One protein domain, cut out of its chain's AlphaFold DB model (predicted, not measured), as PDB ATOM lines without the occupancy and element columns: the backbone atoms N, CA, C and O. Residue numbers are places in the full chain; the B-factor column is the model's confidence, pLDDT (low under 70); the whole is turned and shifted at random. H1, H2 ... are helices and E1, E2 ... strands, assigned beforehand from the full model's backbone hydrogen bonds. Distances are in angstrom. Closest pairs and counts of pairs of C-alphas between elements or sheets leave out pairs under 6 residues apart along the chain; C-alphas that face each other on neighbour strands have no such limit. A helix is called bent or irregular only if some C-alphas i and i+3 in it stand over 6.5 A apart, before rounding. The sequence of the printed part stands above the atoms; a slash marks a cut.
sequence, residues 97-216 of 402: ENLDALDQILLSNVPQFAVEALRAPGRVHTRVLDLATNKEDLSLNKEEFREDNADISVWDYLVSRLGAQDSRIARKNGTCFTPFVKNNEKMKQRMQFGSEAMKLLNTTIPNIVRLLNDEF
ATOM      1  N   GLU A  97     128.973 160.770 214.488       70.06
ATOM      2  CA  GLU A  97     127.525 160.530 214.397       70.06
ATOM      3  C   GLU A  97     126.741 161.765 213.926       70.06
ATOM      4  O   GLU A  97     125.563 161.667 213.584       70.06
ATOM      5  N   ASN A  98     127.382 162.938 213.877       81.69
ATOM      6  CA  ASN A  98     126.734 164.190 213.494       81.69
ATOM      7  C   ASN A  98     126.683 164.352 211.967       81.69
ATOM      8  O   ASN A  98     127.344 165.215 211.387       81.69
ATOM      9  N   LEU A  99     125.883 163.505 211.319       86.38
ATOM     10  CA  LEU A  99     125.696 163.531 209.866       86.38
ATOM     11  C   LEU A  99     125.146 164.879 209.372       86.38
ATOM     12  O   LEU A  99     125.476 165.303 208.267       86.38
ATOM     13  N   ASP A 100     124.374 165.587 210.202       87.31
ATOM     14  CA  ASP A 100     123.842 166.911 209.870       87.31
ATOM     15  C   ASP A 100     124.963 167.940 209.666       87.31
ATOM     16  O   ASP A 100     124.899 168.747 208.737       87.31
ATOM     17  N   ALA A 101     126.020 167.908 210.486       87.88
ATOM     18  CA  ALA A 101     127.179 168.784 210.303       87.88
ATOM     19  C   ALA A 101     127.888 168.515 208.964       87.88
ATOM     20  O   ALA A 101     128.235 169.456 208.246       87.88
ATOM     21  N   LEU A 102     128.034 167.241 208.588       90.38
ATOM     22  CA  LEU A 102     128.638 166.832 207.315       90.38
ATOM     23  C   LEU A 102     127.800 167.302 206.120       90.38
ATOM     24  O   LEU A 102     128.335 167.839 205.147       90.38
ATOM     25  N   ASP A 103     126.479 167.161 206.214       93.06
ATOM     26  CA  ASP A 103     125.547 167.667 205.210       93.06
ATOM     27  C   ASP A 103     125.655 169.194 205.074       93.06
ATOM     28  O   ASP A 103     125.695 169.718 203.957       93.06
ATOM     29  N   GLN A 104     125.758 169.926 206.190       92.69
ATOM     30  CA  GLN A 104     125.921 171.384 206.168       92.69
ATOM     31  C   GLN A 104     127.239 171.827 205.533       92.69
ATOM     32  O   GLN A 104     127.251 172.851 204.842       92.69
ATOM     33  N   ILE A 105     128.326 171.064 205.692       92.88
ATOM     34  CA  ILE A 105     129.591 171.332 204.994       92.88
ATOM     35  C   ILE A 105     129.362 171.309 203.479       92.88
ATOM     36  O   ILE A 105     129.768 172.249 202.791       92.88
ATOM     37  N   LEU A 106     128.658 170.304 202.948       92.62
ATOM     38  CA  LEU A 106     128.320 170.267 201.522       92.62
ATOM     39  C   LEU A 106     127.402 171.428 201.124       92.62
ATOM     40  O   LEU A 106     127.699 172.171 200.189       92.62
ATOM     41  N   LEU A 107     126.287 171.609 201.833       93.38
ATOM     42  CA  LEU A 107     125.246 172.571 201.460       93.38
ATOM     43  C   LEU A 107     125.696 174.033 201.560       93.38
ATOM     44  O   LEU A 107     125.191 174.870 200.805       93.38
ATOM     45  N   SER A 108     126.633 174.341 202.457       93.56
ATOM     46  CA  SER A 108     127.189 175.688 202.631       93.56
ATOM     47  C   SER A 108     128.256 176.023 201.590       93.56
ATOM     48  O   SER A 108     128.426 177.188 201.245       93.56
ATOM     49  N   ASN A 109     128.957 175.013 201.067       93.62
ATOM     50  CA  ASN A 109     130.007 175.201 200.066       93.62
ATOM     51  C   ASN A 109     129.495 175.065 198.626       93.62
ATOM     52  O   ASN A 109     130.135 175.553 197.700       93.62
ATOM     53  N   VAL A 110     128.333 174.445 198.412       94.00
ATOM     54  CA  VAL A 110     127.712 174.343 197.087       94.00
ATOM     55  C   VAL A 110     126.699 175.483 196.900       94.00
ATOM     56  O   VAL A 110     125.697 175.542 197.625       94.00
ATOM     57  N   PRO A 111     126.912 176.412 195.949       93.06
ATOM     58  CA  PRO A 111     125.918 177.428 195.626       93.06
ATOM     59  C   PRO A 111     124.775 176.832 194.798       93.06
ATOM     60  O   PRO A 111     124.898 175.766 194.201       93.06
ATOM     61  N   GLN A 112     123.654 177.547 194.739       94.19
ATOM     62  CA  GLN A 112     122.622 177.266 193.747       94.19
ATOM     63  C   GLN A 112     123.040 177.898 192.417       94.19
ATOM     64  O   GLN A 112     123.276 179.105 192.347       94.19
ATOM     65  N   PHE A 113     123.159 177.087 191.370       94.75
ATOM     66  CA  PHE A 113     123.648 177.545 190.072       94.75
ATOM     67  C   PHE A 113     122.524 178.122 189.212       94.75
ATOM     68  O   PHE A 113     121.419 177.578 189.171       94.75
ATOM     69  N   ALA A 114     122.832 179.188 188.473       94.81
ATOM     70  CA  ALA A 114     121.982 179.671 187.390       94.81
ATOM     71  C   ALA A 114     122.014 178.697 186.197       94.81
ATOM     72  O   ALA A 114     122.985 177.958 186.015       94.81
ATOM     73  N   VAL A 115     120.967 178.703 185.366       91.50
ATOM     74  CA  VAL A 115     120.814 177.758 184.241       91.50
ATOM     75  C   VAL A 115     121.965 177.882 183.242       91.50
ATOM     76  O   VAL A 115     122.430 176.881 182.703       91.50
ATOM     77  N   GLU A 116     122.465 179.094 183.035       92.25
ATOM     78  CA  GLU A 116     123.572 179.398 182.131       92.25
ATOM     79  C   GLU A 116     124.875 178.764 182.627       92.25
ATOM     80  O   GLU A 116     125.627 178.196 181.839       92.25
ATOM     81  N   ALA A 117     125.109 178.789 183.943       92.75
ATOM     82  CA  ALA A 117     126.305 178.222 184.561       92.75
ATOM     83  C   ALA A 117     126.323 176.684 184.541       92.75
ATOM     84  O   ALA A 117     127.390 176.092 184.701       92.75
ATOM     85  N   LEU A 118     125.168 176.040 184.344       92.88
ATOM     86  CA  LEU A 118     125.030 174.583 184.237       92.88
ATOM     87  C   LEU A 118     125.309 174.055 182.824       92.88
ATOM     88  O   LEU A 118     125.475 172.845 182.652       92.88
ATOM     89  N   ARG A 119     125.354 174.934 181.815       92.06
ATOM     90  CA  ARG A 119     125.500 174.550 180.408       92.06
ATOM     91  C   ARG A 119     126.941 174.683 179.920       92.06
ATOM     92  O   ARG A 119     127.686 175.557 180.352       92.06
ATOM     93  N   ALA A 120     127.328 173.804 179.003       89.44
ATOM     94  CA  ALA A 120     128.589 173.853 178.277       89.44
ATOM     95  C   ALA A 120     128.456 173.139 176.928       89.44
ATOM     96  O   ALA A 120     127.887 172.045 176.890       89.44
ATOM     97  N   PRO A 121     129.036 173.693 175.847       85.56
ATOM     98  CA  PRO A 121     129.027 173.033 174.548       85.56
ATOM     99  C   PRO A 121     129.778 171.700 174.622       85.56
ATOM    100  O   PRO A 121     130.862 171.607 175.203       85.56
ATOM    101  N   GLY A 122     129.202 170.664 174.017       82.69
ATOM    102  CA  GLY A 122     129.865 169.382 173.829       82.69
ATOM    103  C   GLY A 122     130.990 169.511 172.806       82.69
ATOM    104  O   GLY A 122     130.907 170.311 171.872       82.69
ATOM    105  N   ARG A 123     132.047 168.711 172.960       82.31
ATOM    106  CA  ARG A 123     133.185 168.690 172.033       82.31
ATOM    107  C   ARG A 123     133.557 167.260 171.678       82.31
ATOM    108  O   ARG A 123     133.830 166.458 172.569       82.31
ATOM    109  N   VAL A 124     133.587 166.953 170.387       81.50
ATOM    110  CA  VAL A 124     134.000 165.653 169.854       81.50
ATOM    111  C   VAL A 124     135.320 165.834 169.127       81.50
ATOM    112  O   VAL A 124     135.420 166.649 168.215       81.50
ATOM    113  N   HIS A 125     136.329 165.068 169.534       85.00
ATOM    114  CA  HIS A 125     137.626 165.031 168.872       85.00
ATOM    115  C   HIS A 125     137.835 163.652 168.244       85.00
ATOM    116  O   HIS A 125     137.918 162.646 168.950       85.00
ATOM    117  N   THR A 126     137.904 163.613 166.918       87.50
ATOM    118  CA  THR A 126     138.158 162.401 166.135       87.50
ATOM    119  C   THR A 126     139.640 162.346 165.804       87.50
ATOM    120  O   THR A 126     140.144 163.261 165.157       87.50
ATOM    121  N   ARG A 127     140.318 161.275 166.230       91.69
ATOM    122  CA  ARG A 127     141.723 160.989 165.902       91.69
ATOM    123  C   ARG A 127     141.800 159.801 164.961       91.69
ATOM    124  O   ARG A 127     141.126 158.800 165.203       91.69
ATOM    125  N   VAL A 128     142.620 159.896 163.917       89.75
ATOM    126  CA  VAL A 128     142.804 158.803 162.953       89.75
ATOM    127  C   VAL A 128     144.206 158.224 163.096       89.75
ATOM    128  O   VAL A 128     145.203 158.929 162.983       89.75
ATOM    129  N   LEU A 129     144.275 156.923 163.369       89.94
ATOM    130  CA  LEU A 129     145.520 156.170 163.485       89.94
ATOM    131  C   LEU A 129     145.670 155.278 162.260       89.94
ATOM    132  O   LEU A 129     144.815 154.431 161.998       89.94
ATOM    133  N   ASP A 130     146.765 155.455 161.531       87.25
ATOM    134  CA  ASP A 130     147.131 154.544 160.459       87.25
ATOM    135  C   ASP A 130     147.770 153.289 161.068       87.25
ATOM    136  O   ASP A 130     148.877 153.321 161.611       87.25
ATOM    137  N   LEU A 131     147.054 152.170 160.977       87.31
ATOM    138  CA  LEU A 131     147.484 150.878 161.513       87.31
ATOM    139  C   LEU A 131     148.689 150.290 160.763       87.31
ATOM    140  O   LEU A 131     149.407 149.471 161.334       87.31
ATOM    141  N   ALA A 132     148.930 150.692 159.512       85.38
ATOM    142  CA  ALA A 132     150.058 150.198 158.725       85.38
ATOM    143  C   ALA A 132     151.368 150.899 159.106       85.38
ATOM    144  O   ALA A 132     152.426 150.271 159.129       85.38
ATOM    145  N   THR A 133     151.306 152.192 159.426       84.31
ATOM    146  CA  THR A 133     152.484 152.992 159.801       84.31
ATOM    147  C   THR A 133     152.623 153.203 161.308       84.31
ATOM    148  O   THR A 133     153.656 153.703 161.758       84.31
ATOM    149  N   ASN A 134     151.614 152.796 162.085       84.19
ATOM    150  CA  ASN A 134     151.480 153.007 163.527       84.19
ATOM    151  C   ASN A 134     151.705 154.475 163.932       84.19
ATOM    152  O   ASN A 134     152.328 154.778 164.952       84.19
ATOM    153  N   LYS A 135     151.240 155.394 163.080       87.56
ATOM    154  CA  LYS A 135     151.342 156.841 163.260       87.56
ATOM    155  C   LYS A 135     149.960 157.468 163.198       87.56
ATOM    156  O   LYS A 135     149.067 156.993 162.500       87.56
ATOM    157  N   GLU A 136     149.792 158.545 163.951       88.38
ATOM    158  CA  GLU A 136     148.586 159.361 163.884       88.38
ATOM    159  C   GLU A 136     148.607 160.213 162.616       88.38
ATOM    160  O   GLU A 136     149.575 160.933 162.355       88.38
ATOM    161  N   ASP A 137     147.528 160.141 161.843       86.62
ATOM    162  CA  ASP A 137     147.309 161.017 160.704       86.62
ATOM    163  C   ASP A 137     146.611 162.294 161.176       86.62
ATOM    164  O   ASP A 137     145.384 162.421 161.181       86.62
ATOM    165  N   LEU A 138     147.436 163.265 161.568       84.94
ATOM    166  CA  LEU A 138     146.986 164.569 162.048       84.94
ATOM    167  C   LEU A 138     146.116 165.318 161.027       84.94
ATOM    168  O   LEU A 138     145.339 166.183 161.426       84.94
ATOM    169  N   SER A 139     146.229 165.011 159.729       84.50
ATOM    170  CA  SER A 139     145.461 165.691 158.677       84.50
ATOM    171  C   SER A 139     143.989 165.275 158.643       84.50
ATOM    172  O   SER A 139     143.143 166.020 158.147       84.50
ATOM    173  N   LEU A 140     143.675 164.106 159.206       85.38
ATOM    174  CA  LEU A 140     142.323 163.561 159.287       85.38
ATOM    175  C   LEU A 140     141.665 163.800 160.650       85.38
ATOM    176  O   LEU A 140     140.507 163.417 160.848       85.38
ATOM    177  N   ASN A 141     142.372 164.451 161.578       87.19
ATOM    178  CA  ASN A 141     141.809 164.821 162.865       87.19
ATOM    179  C   ASN A 141     140.688 165.852 162.672       87.19
ATOM    180  O   ASN A 141     140.840 166.840 161.954       87.19
ATOM    181  N   LYS A 142     139.548 165.629 163.330       86.62
ATOM    182  CA  LYS A 142     138.389 166.534 163.284       86.62
ATOM    183  C   LYS A 142     137.977 166.940 164.684       86.62
ATOM    184  O   LYS A 142     137.992 166.121 165.602       86.62
ATOM    185  N   GLU A 143     137.573 168.192 164.829       85.38
ATOM    186  CA  GLU A 143     136.987 168.719 166.054       85.38
ATOM    187  C   GLU A 143     135.600 169.277 165.732       85.38
ATOM    188  O   GLU A 143     135.444 170.106 164.837       85.38
ATOM    189  N   GLU A 144     134.584 168.778 166.430       84.81
ATOM    190  CA  GLU A 144     133.188 169.182 166.263       84.81
ATOM    191  C   GLU A 144     132.646 169.687 167.599       84.81
ATOM    192  O   GLU A 144     132.837 169.051 168.639       84.81
ATOM    193  N   PHE A 145     131.921 170.804 167.564       81.69
ATOM    194  CA  PHE A 145     131.172 171.308 168.712       81.69
ATOM    195  C   PHE A 145     129.702 170.918 168.570       81.69
ATOM    196  O   PHE A 145     129.125 171.040 167.490       81.69
ATOM    197  N   ARG A 146     129.099 170.430 169.654       81.19
ATOM    198  CA  ARG A 146     127.692 170.018 169.711       81.19
ATOM    199  C   ARG A 146     126.955 170.829 170.768       81.19
ATOM    200  O   ARG A 146     127.529 171.158 171.803       81.19
ATOM    201  N   GLU A 147     125.685 171.130 170.512       72.81
ATOM    202  CA  GLU A 147     124.818 171.760 171.518       72.81
ATOM    203  C   GLU A 147     124.494 170.788 172.660       72.81
ATOM    204  O   GLU A 147     124.471 171.181 173.826       72.81
ATOM    205  N   ASP A 148     124.339 169.503 172.330       76.56
ATOM    206  CA  ASP A 148     124.167 168.442 173.314       76.56
ATOM    207  C   ASP A 148     125.509 168.012 173.911       76.56
ATOM    208  O   ASP A 148     126.473 167.676 173.214       76.56
ATOM    209  N   ASN A 149     125.539 167.983 175.237       84.62
ATOM    210  CA  ASN A 149     126.660 167.541 176.047       84.62
ATOM    211  C   ASN A 149     126.128 166.635 177.156       84.62
ATOM    212  O   ASN A 149     125.039 166.876 177.684       84.62
ATOM    213  N   ALA A 150     126.896 165.606 177.507       87.31
ATOM    214  CA  ALA A 150     126.532 164.716 178.596       87.31
ATOM    215  C   ALA A 150     126.407 165.509 179.905       87.31
ATOM    216  O   ALA A 150     127.141 166.476 180.144       87.31
ATOM    217  N   ASP A 151     125.473 165.093 180.751       91.62
ATOM    218  CA  ASP A 151     125.179 165.751 182.011       91.62
ATOM    219  C   ASP A 151     125.334 164.799 183.205       91.62
ATOM    220  O   ASP A 151     125.240 163.571 183.114       91.62
ATOM    221  N   ILE A 152     125.599 165.391 184.361       95.00
ATOM    222  CA  ILE A 152     125.737 164.711 185.645       95.00
ATOM    223  C   ILE A 152     125.072 165.569 186.721       95.00
ATOM    224  O   ILE A 152     125.025 166.794 186.600       95.00
ATOM    225  N   SER A 153     124.511 164.950 187.761       96.25
ATOM    226  CA  SER A 153     123.994 165.730 188.886       96.25
ATOM    227  C   SER A 153     125.156 166.298 189.700       96.25
ATOM    228  O   SER A 153     126.244 165.715 189.744       96.25
ATOM    229  N   VAL A 154     124.933 167.433 190.364       95.38
ATOM    230  CA  VAL A 154     125.910 167.997 191.307       95.38
ATOM    231  C   VAL A 154     126.276 166.968 192.382       95.38
ATOM    232  O   VAL A 154     127.458 166.799 192.679       95.38
ATOM    233  N   TRP A 155     125.290 166.223 192.895       95.00
ATOM    234  CA  TRP A 155     125.502 165.129 193.845       95.00
ATOM    235  C   TRP A 155     126.452 164.048 193.319       95.00
ATOM    236  O   TRP A 155     127.480 163.780 193.941       95.00
ATOM    237  N   ASP A 156     126.132 163.446 192.169       93.44
ATOM    238  CA  ASP A 156     126.901 162.317 191.629       93.44
ATOM    239  C   ASP A 156     128.337 162.741 191.305       93.44
ATOM    240  O   ASP A 156     129.284 161.987 191.531       93.44
ATOM    241  N   TYR A 157     128.512 163.976 190.823       94.50
ATOM    242  CA  TYR A 157     129.832 164.535 190.568       94.50
ATOM    243  C   TYR A 157     130.648 164.709 191.850       94.50
ATOM    244  O   TYR A 157     131.799 164.275 191.903       94.50
ATOM    245  N   LEU A 158     130.066 165.326 192.883       93.88
ATOM    246  CA  LEU A 158     130.754 165.573 194.150       93.88
ATOM    247  C   LEU A 158     131.122 164.269 194.848       93.88
ATOM    248  O   LEU A 158     132.279 164.094 195.214       93.88
ATOM    249  N   VAL A 159     130.182 163.332 194.977       92.44
ATOM    250  CA  VAL A 159     130.442 162.030 195.609       92.44
ATOM    251  C   VAL A 159     131.486 161.241 194.828       92.44
ATOM    252  O   VAL A 159     132.362 160.637 195.437       92.44
ATOM    253  N   SER A 160     131.457 161.282 193.493       90.94
ATOM    254  CA  SER A 160     132.482 160.628 192.674       90.94
ATOM    255  C   SER A 160     133.866 161.249 192.876       90.94
ATOM    256  O   SER A 160     134.842 160.518 193.024       90.94
ATOM    257  N   ARG A 161     133.975 162.584 192.914       91.88
ATOM    258  CA  ARG A 161     135.261 163.277 193.087       91.88
ATOM    259  C   ARG A 161     135.822 163.138 194.495       91.88
ATOM    260  O   ARG A 161     137.000 162.827 194.637       91.88
ATOM    261  N   LEU A 162     134.984 163.330 195.508       90.56
ATOM    262  CA  LEU A 162     135.360 163.148 196.906       90.56
ATOM    263  C   LEU A 162     135.680 161.674 197.188       90.56
ATOM    264  O   LEU A 162     136.699 161.379 197.793       90.56
ATOM    265  N   GLY A 163     134.878 160.746 196.660       86.88
ATOM    266  CA  GLY A 163     135.111 159.304 196.752       86.88
ATOM    267  C   GLY A 163     136.394 158.831 196.061       86.88
ATOM    268  O   GLY A 163     137.034 157.893 196.524       86.88
ATOM    269  N   ALA A 164     136.791 159.488 194.965       85.94
ATOM    270  CA  ALA A 164     138.064 159.228 194.296       85.94
ATOM    271  C   ALA A 164     139.272 159.737 195.101       85.94
ATOM    272  O   ALA A 164     140.362 159.191 194.956       85.94
ATOM    273  N   GLN A 165     139.089 160.773 195.924       82.88
ATOM    274  CA  GLN A 165     140.109 161.231 196.870       82.88
ATOM    275  C   GLN A 165     140.143 160.357 198.125       82.88
ATOM    276  O   GLN A 165     141.217 160.109 198.665       82.88
ATOM    277  N   ASP A 166     138.985 159.873 198.575       78.94
ATOM    278  CA  ASP A 166     138.870 159.020 199.748       78.94
ATOM    279  C   ASP A 166     137.647 158.099 199.677       78.94
ATOM    280  O   ASP A 166     136.488 158.528 199.699       78.94
ATOM    281  N   SER A 167     137.916 156.794 199.654       79.12
ATOM    282  CA  SER A 167     136.899 155.748 199.543       79.12
ATOM    283  C   SER A 167     135.923 155.710 200.725       79.12
ATOM    284  O   SER A 167     134.827 155.159 200.601       79.12
ATOM    285  N   ARG A 168     136.266 156.321 201.867       77.69
ATOM    286  CA  ARG A 168     135.409 156.376 203.059       77.69
ATOM    287  C   ARG A 168     134.229 157.326 202.885       77.69
ATOM    288  O   ARG A 168     133.236 157.149 203.596       77.69
ATOM    289  N   ILE A 169     134.312 158.279 201.953       84.94
ATOM    290  CA  ILE A 169     133.223 159.212 201.617       84.94
ATOM    291  C   ILE A 169     132.153 158.520 200.762       84.94
ATOM    292  O   ILE A 169     130.959 158.736 200.976       84.94
ATOM    293  N   ALA A 170     132.572 157.663 199.825       82.44
ATOM    294  CA  ALA A 170     131.707 156.933 198.896       82.44
ATOM    295  C   ALA A 170     131.943 155.418 199.017       82.44
ATOM    296  O   ALA A 170     132.680 154.808 198.240       82.44
ATOM    297  N   ARG A 171     131.310 154.805 200.019       78.00
ATOM    298  CA  ARG A 171     131.438 153.378 200.341       78.00
ATOM    299  C   ARG A 171     130.507 152.541 199.459       78.00
ATOM    300  O   ARG A 171     129.504 153.026 198.941       78.00
ATOM    301  N   LYS A 172     130.765 151.229 199.376       68.81
ATOM    302  CA  LYS A 172     129.880 150.282 198.659       68.81
ATOM    303  C   LYS A 172     128.420 150.334 199.135       68.81
ATOM    304  O   LYS A 172     127.518 150.120 198.332       68.81
ATOM    305  N   ASN A 173     128.200 150.643 200.415       68.94
ATOM    306  CA  ASN A 173     126.882 150.617 201.055       68.94
ATOM    307  C   ASN A 173     126.253 152.014 201.229       68.94
ATOM    308  O   ASN A 173     125.217 152.127 201.876       68.94
ATOM    309  N   GLY A 174     126.860 153.077 200.685       81.94
ATOM    310  CA  GLY A 174     126.346 154.443 200.815       81.94
ATOM    311  C   GLY A 174     127.438 155.498 200.970       81.94
ATOM    312  O   GLY A 174     128.604 155.264 200.662       81.94
ATOM    313  N   THR A 175     127.056 156.674 201.455       86.44
ATOM    314  CA  THR A 175     127.964 157.809 201.675       86.44
ATOM    315  C   THR A 175     128.134 158.114 203.157       86.44
ATOM    316  O   THR A 175     127.321 157.675 203.965       86.44
ATOM    317  N   CYS A 176     129.141 158.915 203.518       85.94
ATOM    318  CA  CYS A 176     129.243 159.475 204.873       85.94
ATOM    319  C   CYS A 176     128.199 160.569 205.182       85.94
ATOM    320  O   CYS A 176     128.160 161.068 206.297       85.94
ATOM    321  N   PHE A 177     127.360 160.932 204.212       90.88
ATOM    322  CA  PHE A 177     126.278 161.912 204.339       90.88
ATOM    323  C   PHE A 177     124.920 161.255 204.570       90.88
ATOM    324  O   PHE A 177     124.745 160.062 204.283       90.88
ATOM    325  N   THR A 178     123.923 162.039 204.995       89.75
ATOM    326  CA  THR A 178     122.562 161.507 205.110       89.75
ATOM    327  C   THR A 178     121.987 161.137 203.734       89.75
ATOM    328  O   THR A 178     122.301 161.764 202.716       89.75
ATOM    329  N   PRO A 179     121.050 160.173 203.650       87.19
ATOM    330  CA  PRO A 179     120.365 159.859 202.394       87.19
ATOM    331  C   PRO A 179     119.534 161.018 201.820       87.19
ATOM    332  O   PRO A 179     119.092 160.933 200.671       87.19
ATOM    333  N   PHE A 180     119.278 162.069 202.608       89.44
ATOM    334  CA  PHE A 180     118.416 163.191 202.243       89.44
ATOM    335  C   PHE A 180     119.172 164.319 201.543       89.44
ATOM    336  O   PHE A 180     118.564 165.014 200.728       89.44
ATOM    337  N   VAL A 181     120.481 164.476 201.780       91.69
ATOM    338  CA  VAL A 181     121.265 165.576 201.194       91.69
ATOM    339  C   VAL A 181     121.217 165.566 199.663       91.69
ATOM    340  O   VAL A 181     121.044 166.613 199.037       91.69
ATOM    341  N   LYS A 182     121.233 164.375 199.045       91.31
ATOM    342  CA  LYS A 182     121.122 164.202 197.586       91.31
ATOM    343  C   LYS A 182     119.816 164.758 197.015       91.31
ATOM    344  O   LYS A 182     119.729 165.040 195.824       91.31
ATOM    345  N   ASN A 183     118.785 164.891 197.855       92.44
ATOM    346  CA  ASN A 183     117.476 165.368 197.442       92.44
ATOM    347  C   ASN A 183     117.333 166.896 197.492       92.44
ATOM    348  O   ASN A 183     116.308 167.406 197.026       92.44
ATOM    349  N   ASN A 184     118.329 167.606 198.032       94.94
ATOM    350  CA  ASN A 184     118.358 169.063 198.087       94.94
ATOM    351  C   ASN A 184     118.349 169.671 196.672       94.94
ATOM    352  O   ASN A 184     118.946 169.120 195.745       94.94
ATOM    353  N   GLU A 185     117.696 170.823 196.507       94.00
ATOM    354  CA  GLU A 185     117.568 171.510 195.214       94.00
ATOM    355  C   GLU A 185     118.922 171.780 194.553       94.00
ATOM    356  O   GLU A 185     119.061 171.556 193.352       94.00
ATOM    357  N   LYS A 186     119.936 172.163 195.338       94.44
ATOM    358  CA  LYS A 186     121.310 172.401 194.864       94.44
ATOM    359  C   LYS A 186     121.963 171.130 194.312       94.44
ATOM    360  O   LYS A 186     122.656 171.163 193.302       94.44
ATOM    361  N   MET A 187     121.720 169.998 194.969       94.38
ATOM    362  CA  MET A 187     122.351 168.707 194.669       94.38
ATOM    363  C   MET A 187     121.719 168.008 193.459       94.38
ATOM    364  O   MET A 187     122.398 167.283 192.731       94.38
ATOM    365  N   LYS A 188     120.430 168.274 193.210       95.75
ATOM    366  CA  LYS A 188     119.674 167.753 192.063       95.75
ATOM    367  C   LYS A 188     119.994 168.441 190.737       95.75
ATOM    368  O   LYS A 188     119.635 167.896 189.692       95.75
ATOM    369  N   GLN A 189     120.619 169.623 190.752       95.81
ATOM    370  CA  GLN A 189     120.913 170.357 189.519       95.81
ATOM    371  C   GLN A 189     121.767 169.487 188.586       95.81
ATOM    372  O   GLN A 189     122.767 168.902 189.003       95.81
ATOM    373  N   ARG A 190     121.346 169.374 187.324       95.44
ATOM    374  CA  ARG A 190     122.090 168.669 186.275       95.44
ATOM    375  C   ARG A 190     123.008 169.668 185.593       95.44
ATOM    376  O   ARG A 190     122.546 170.707 185.130       95.44
ATOM    377  N   MET A 191     124.295 169.357 185.554       94.94
ATOM    378  CA  MET A 191     125.314 170.176 184.912       94.94
ATOM    379  C   MET A 191     125.992 169.397 183.794       94.94
ATOM    380  O   MET A 191     126.245 168.198 183.916       94.94
ATOM    381  N   GLN A 192     126.314 170.095 182.714       93.88
ATOM    382  CA  GLN A 192     127.051 169.537 181.589       93.88
ATOM    383  C   GLN A 192     128.557 169.506 181.884       93.88
ATOM    384  O   GLN A 192     129.083 170.350 182.626       93.88
ATOM    385  N   PHE A 193     129.272 168.537 181.307       90.12
ATOM    386  CA  PHE A 193     130.724 168.435 181.480       90.12
ATOM    387  C   PHE A 193     131.441 169.677 180.938       90.12
ATOM    388  O   PHE A 193     131.235 170.079 179.796       90.12
ATOM    389  N   GLY A 194     132.308 170.277 181.758       89.38
ATOM    390  CA  GLY A 194     133.058 171.487 181.394       89.38
ATOM    391  C   GLY A 194     132.319 172.811 181.626       89.38
ATOM    392  O   GLY A 194     132.876 173.861 181.308       89.38
ATOM    393  N   SER A 195     131.112 172.773 182.200       93.81
ATOM    394  CA  SER A 195     130.354 173.961 182.618       93.81
ATOM    395  C   SER A 195     131.068 174.788 183.688       93.81
ATOM    396  O   SER A 195     131.925 174.286 184.423       93.81
ATOM    397  N   GLU A 196     130.701 176.067 183.798       94.12
ATOM    398  CA  GLU A 196     131.232 176.956 184.841       94.12
ATOM    399  C   GLU A 196     130.901 176.436 186.245       94.12
ATOM    400  O   GLU A 196     131.749 176.487 187.135       94.12
ATOM    401  N   ALA A 197     129.721 175.830 186.425       94.44
ATOM    402  CA  ALA A 197     129.359 175.140 187.658       94.44
ATOM    403  C   ALA A 197     130.368 174.038 188.013       94.44
ATOM    404  O   ALA A 197     130.886 174.000 189.128       94.44
ATOM    405  N   MET A 198     130.722 173.182 187.049       94.50
ATOM    406  CA  MET A 198     131.692 172.108 187.265       94.50
ATOM    407  C   MET A 198     133.094 172.644 187.597       94.50
ATOM    408  O   MET A 198     133.781 172.089 188.458       94.50
ATOM    409  N   LYS A 199     133.525 173.730 186.945       94.06
ATOM    410  CA  LYS A 199     134.806 174.389 187.249       94.06
ATOM    411  C   LYS A 199     134.824 174.942 188.675       94.06
ATOM    412  O   LYS A 199     135.791 174.701 189.391       94.06
ATOM    413  N   LEU A 200     133.747 175.604 189.103       94.62
ATOM    414  CA  LEU A 200     133.619 176.127 190.464       94.62
ATOM    415  C   LEU A 200     133.599 175.007 191.515       94.62
ATOM    416  O   LEU A 200     134.216 175.130 192.572       94.62
ATOM    417  N   LEU A 201     132.934 173.886 191.235       94.56
ATOM    418  CA  LEU A 201     132.953 172.743 192.150       94.56
ATOM    419  C   LEU A 201     134.370 172.177 192.308       94.56
ATOM    420  O   LEU A 201     134.780 171.895 193.429       94.56
ATOM    421  N   ASN A 202     135.155 172.093 191.228       93.44
ATOM    422  CA  ASN A 202     136.551 171.646 191.313       93.44
ATOM    423  C   ASN A 202     137.428 172.547 192.183       93.44
ATOM    424  O   ASN A 202     138.292 172.038 192.893       93.44
ATOM    425  N   THR A 203     137.210 173.863 192.163       92.94
ATOM    426  CA  THR A 203     137.953 174.781 193.039       92.94
ATOM    427  C   THR A 203     137.462 174.736 194.487       92.94
ATOM    428  O   THR A 203     138.219 175.066 195.397       92.94
ATOM    429  N   THR A 204     136.227 174.285 194.716       92.56
ATOM    430  CA  THR A 204     135.609 174.215 196.048       92.56
ATOM    431  C   THR A 204     135.883 172.891 196.769       92.56
ATOM    432  O   THR A 204     135.984 172.873 197.996       92.56
ATOM    433  N   ILE A 205     136.057 171.788 196.028       91.62
ATOM    434  CA  ILE A 205     136.341 170.448 196.575       91.62
ATOM    435  C   ILE A 205     137.473 170.455 197.620       91.62
ATOM    436  O   ILE A 205     137.246 169.914 198.699       91.62
ATOM    437  N   PRO A 206     138.639 171.099 197.396       90.12
ATOM    438  CA  PRO A 206     139.700 171.137 198.404       90.12
ATOM    439  C   PRO A 206     139.262 171.746 199.745       90.12
ATOM    440  O   PRO A 206     139.670 171.269 200.801       90.12
ATOM    441  N   ASN A 207     138.401 172.770 199.732       90.94
ATOM    442  CA  ASN A 207     137.881 173.358 200.969       90.94
ATOM    443  C   ASN A 207     136.861 172.440 201.658       90.94
ATOM    444  O   ASN A 207     136.870 172.343 202.881       90.94
ATOM    445  N   ILE A 208     136.018 171.743 200.888       91.44
ATOM    446  CA  ILE A 208     135.095 170.730 201.426       91.44
ATOM    447  C   ILE A 208     135.890 169.617 202.112       91.44
ATOM    448  O   ILE A 208     135.596 169.281 203.251       91.44
ATOM    449  N   VAL A 209     136.931 169.099 201.457       87.44
ATOM    450  CA  VAL A 209     137.832 168.087 202.028       87.44
ATOM    451  C   VAL A 209     138.457 168.569 203.329       87.44
ATOM    452  O   VAL A 209     138.448 167.840 204.314       87.44
ATOM    453  N   ARG A 210     138.957 169.810 203.361       85.31
ATOM    454  CA  ARG A 210     139.527 170.402 204.575       85.31
ATOM    455  C   ARG A 210     138.516 170.429 205.727       85.31
ATOM    456  O   ARG A 210     138.856 170.022 206.827       85.31
ATOM    457  N   LEU A 211     137.283 170.865 205.471       87.00
ATOM    458  CA  LEU A 211     136.228 170.915 206.489       87.00
ATOM    459  C   LEU A 211     135.775 169.516 206.934       87.00
ATOM    460  O   LEU A 211     135.510 169.304 208.109       87.00
ATOM    461  N   LEU A 212     135.707 168.552 206.013       85.19
ATOM    462  CA  LEU A 212     135.404 167.159 206.346       85.19
ATOM    463  C   LEU A 212     136.516 166.519 207.188       85.19
ATOM    464  O   LEU A 212     136.214 165.745 208.090       85.19
ATOM    465  N   ASN A 213     137.780 166.866 206.925       78.94
ATOM    466  CA  ASN A 213     138.923 166.458 207.744       78.94
ATOM    467  C   ASN A 213     138.827 166.988 209.183       78.94
ATOM    468  O   ASN A 213     139.233 166.283 210.100       78.94
ATOM    469  N   ASP A 214     138.278 168.191 209.386       76.94
ATOM    470  CA  ASP A 214     138.091 168.774 210.723       76.94
ATOM    471  C   ASP A 214     137.039 168.002 211.555       76.94
ATOM    472  O   ASP A 214     137.137 167.940 212.780       76.94
ATOM    473  N   GLU A 215     136.059 167.368 210.899       77.62
ATOM    474  CA  GLU A 215     135.053 166.512 211.553       77.62
ATOM    475  C   GLU A 215     135.480 165.046 211.681       77.62
ATOM    476  O   GLU A 215     134.810 164.249 212.343       77.62
ATOM    477  N   PHE A 216     136.597 164.672 211.059       73.31
ATOM    478  CA  PHE A 216     137.066 163.300 211.031       73.31
ATOM    479  C   PHE A 216     137.692 162.918 212.378       73.31
ATOM    480  O   PHE A 216     138.614 163.566 212.876       73.31
TER     481      PHE A 216
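AT A GLANCE: This is residues 97 to 216 of the 402 residues of an uncharacterized protein of Pseudomonas arsenicoxydans (UniProt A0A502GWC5). A loose head of helices has a long two-stranded arm: H1 and the second arm of the bent helix H4 run side by side in the head, with H2 and the small sheet of E3 and E4 near the first arm of H4. The hairpin of E1 and E2 leads away from this head and makes much of the length, and its tip, residues 130 to 135, sticks out free. The printed part has 120 residues with four named helices and four named strands, in the order H1, E1, E2, E3, H2, H3, E4, H4; both two-stranded sheets, E1 - E2 and E3 - E4, are antiparallel. The class is mixed, helices and strands, and the whole is loose, with a radius of gyration of the C-alphas of 18.6 A and spans of 61 by 32 by 24 A.

IN THESE COORDINATES: Find C-alpha 99 at (125.696, 163.531, 209.866); from there H1 runs 15.8 A to residue 109. Go on to strand E1, residues 122 to 126, 13.3 A long, which begins at C-alpha 122 at (129.865, 169.382, 173.829). E2, residues 142 to 146, comes back over 13.0 A. Next come E3, residues 151 to 153, and H2, residues 154 to 165, 16.7 A long. H3 holds residues 185 to 188 and E4 residues 190 to 192. H4, residues 196 to 215, was assigned as one helix by its hydrogen bonds but is bent, with C-alphas 203 and 206 6.7 A apart; its arms are H4a, residues 196 to 203, 10.8 A, and H4b, residues 206 to 215, 14.7 A, ending at C-alpha 215 at (135.053, 166.512, 211.553).

HOW THE PARTS SIT: Begin at H1, which touches H4b at a shallow tilt of 23 degrees, opposite ways; their closest C-alphas, of Ile 105 and Ile 208, are 6.6 A apart. Look next at the hairpin E1 and E2, where N 124 and O 144 are 2.8 A apart, within hydrogen-bond range. E1 and E4 are only just apart, at 8.3 A. In E3 and E4, N 152 and O 191 are within range at 2.9 A. H2 touches H3 with residues 154 to 155 alone; the closest C-alphas, of Trp 155 and Met 187, are 4.8 A apart. H2 and H4a are close but not clearly touching, with C-alphas 158 and 201 7.8 A apart. H4a and H4b stand at a steep tilt of 51 degrees. Every O i to N i+4 pair is within hydrogen-bond range in H1, H2, H4a and H4b, and H3 is too short for such a pair.

THE WHOLE: The two C-alphas farthest apart, those of Asn 98 and Ala 132, are 61.2 A apart. The printed part has no cut, and the long links are H1 to E1, E1 to E2 and H2 to H3. The mean pLDDT of the printed part is 88.3, and look for low confidence at residues 172 to 173, which are under 70.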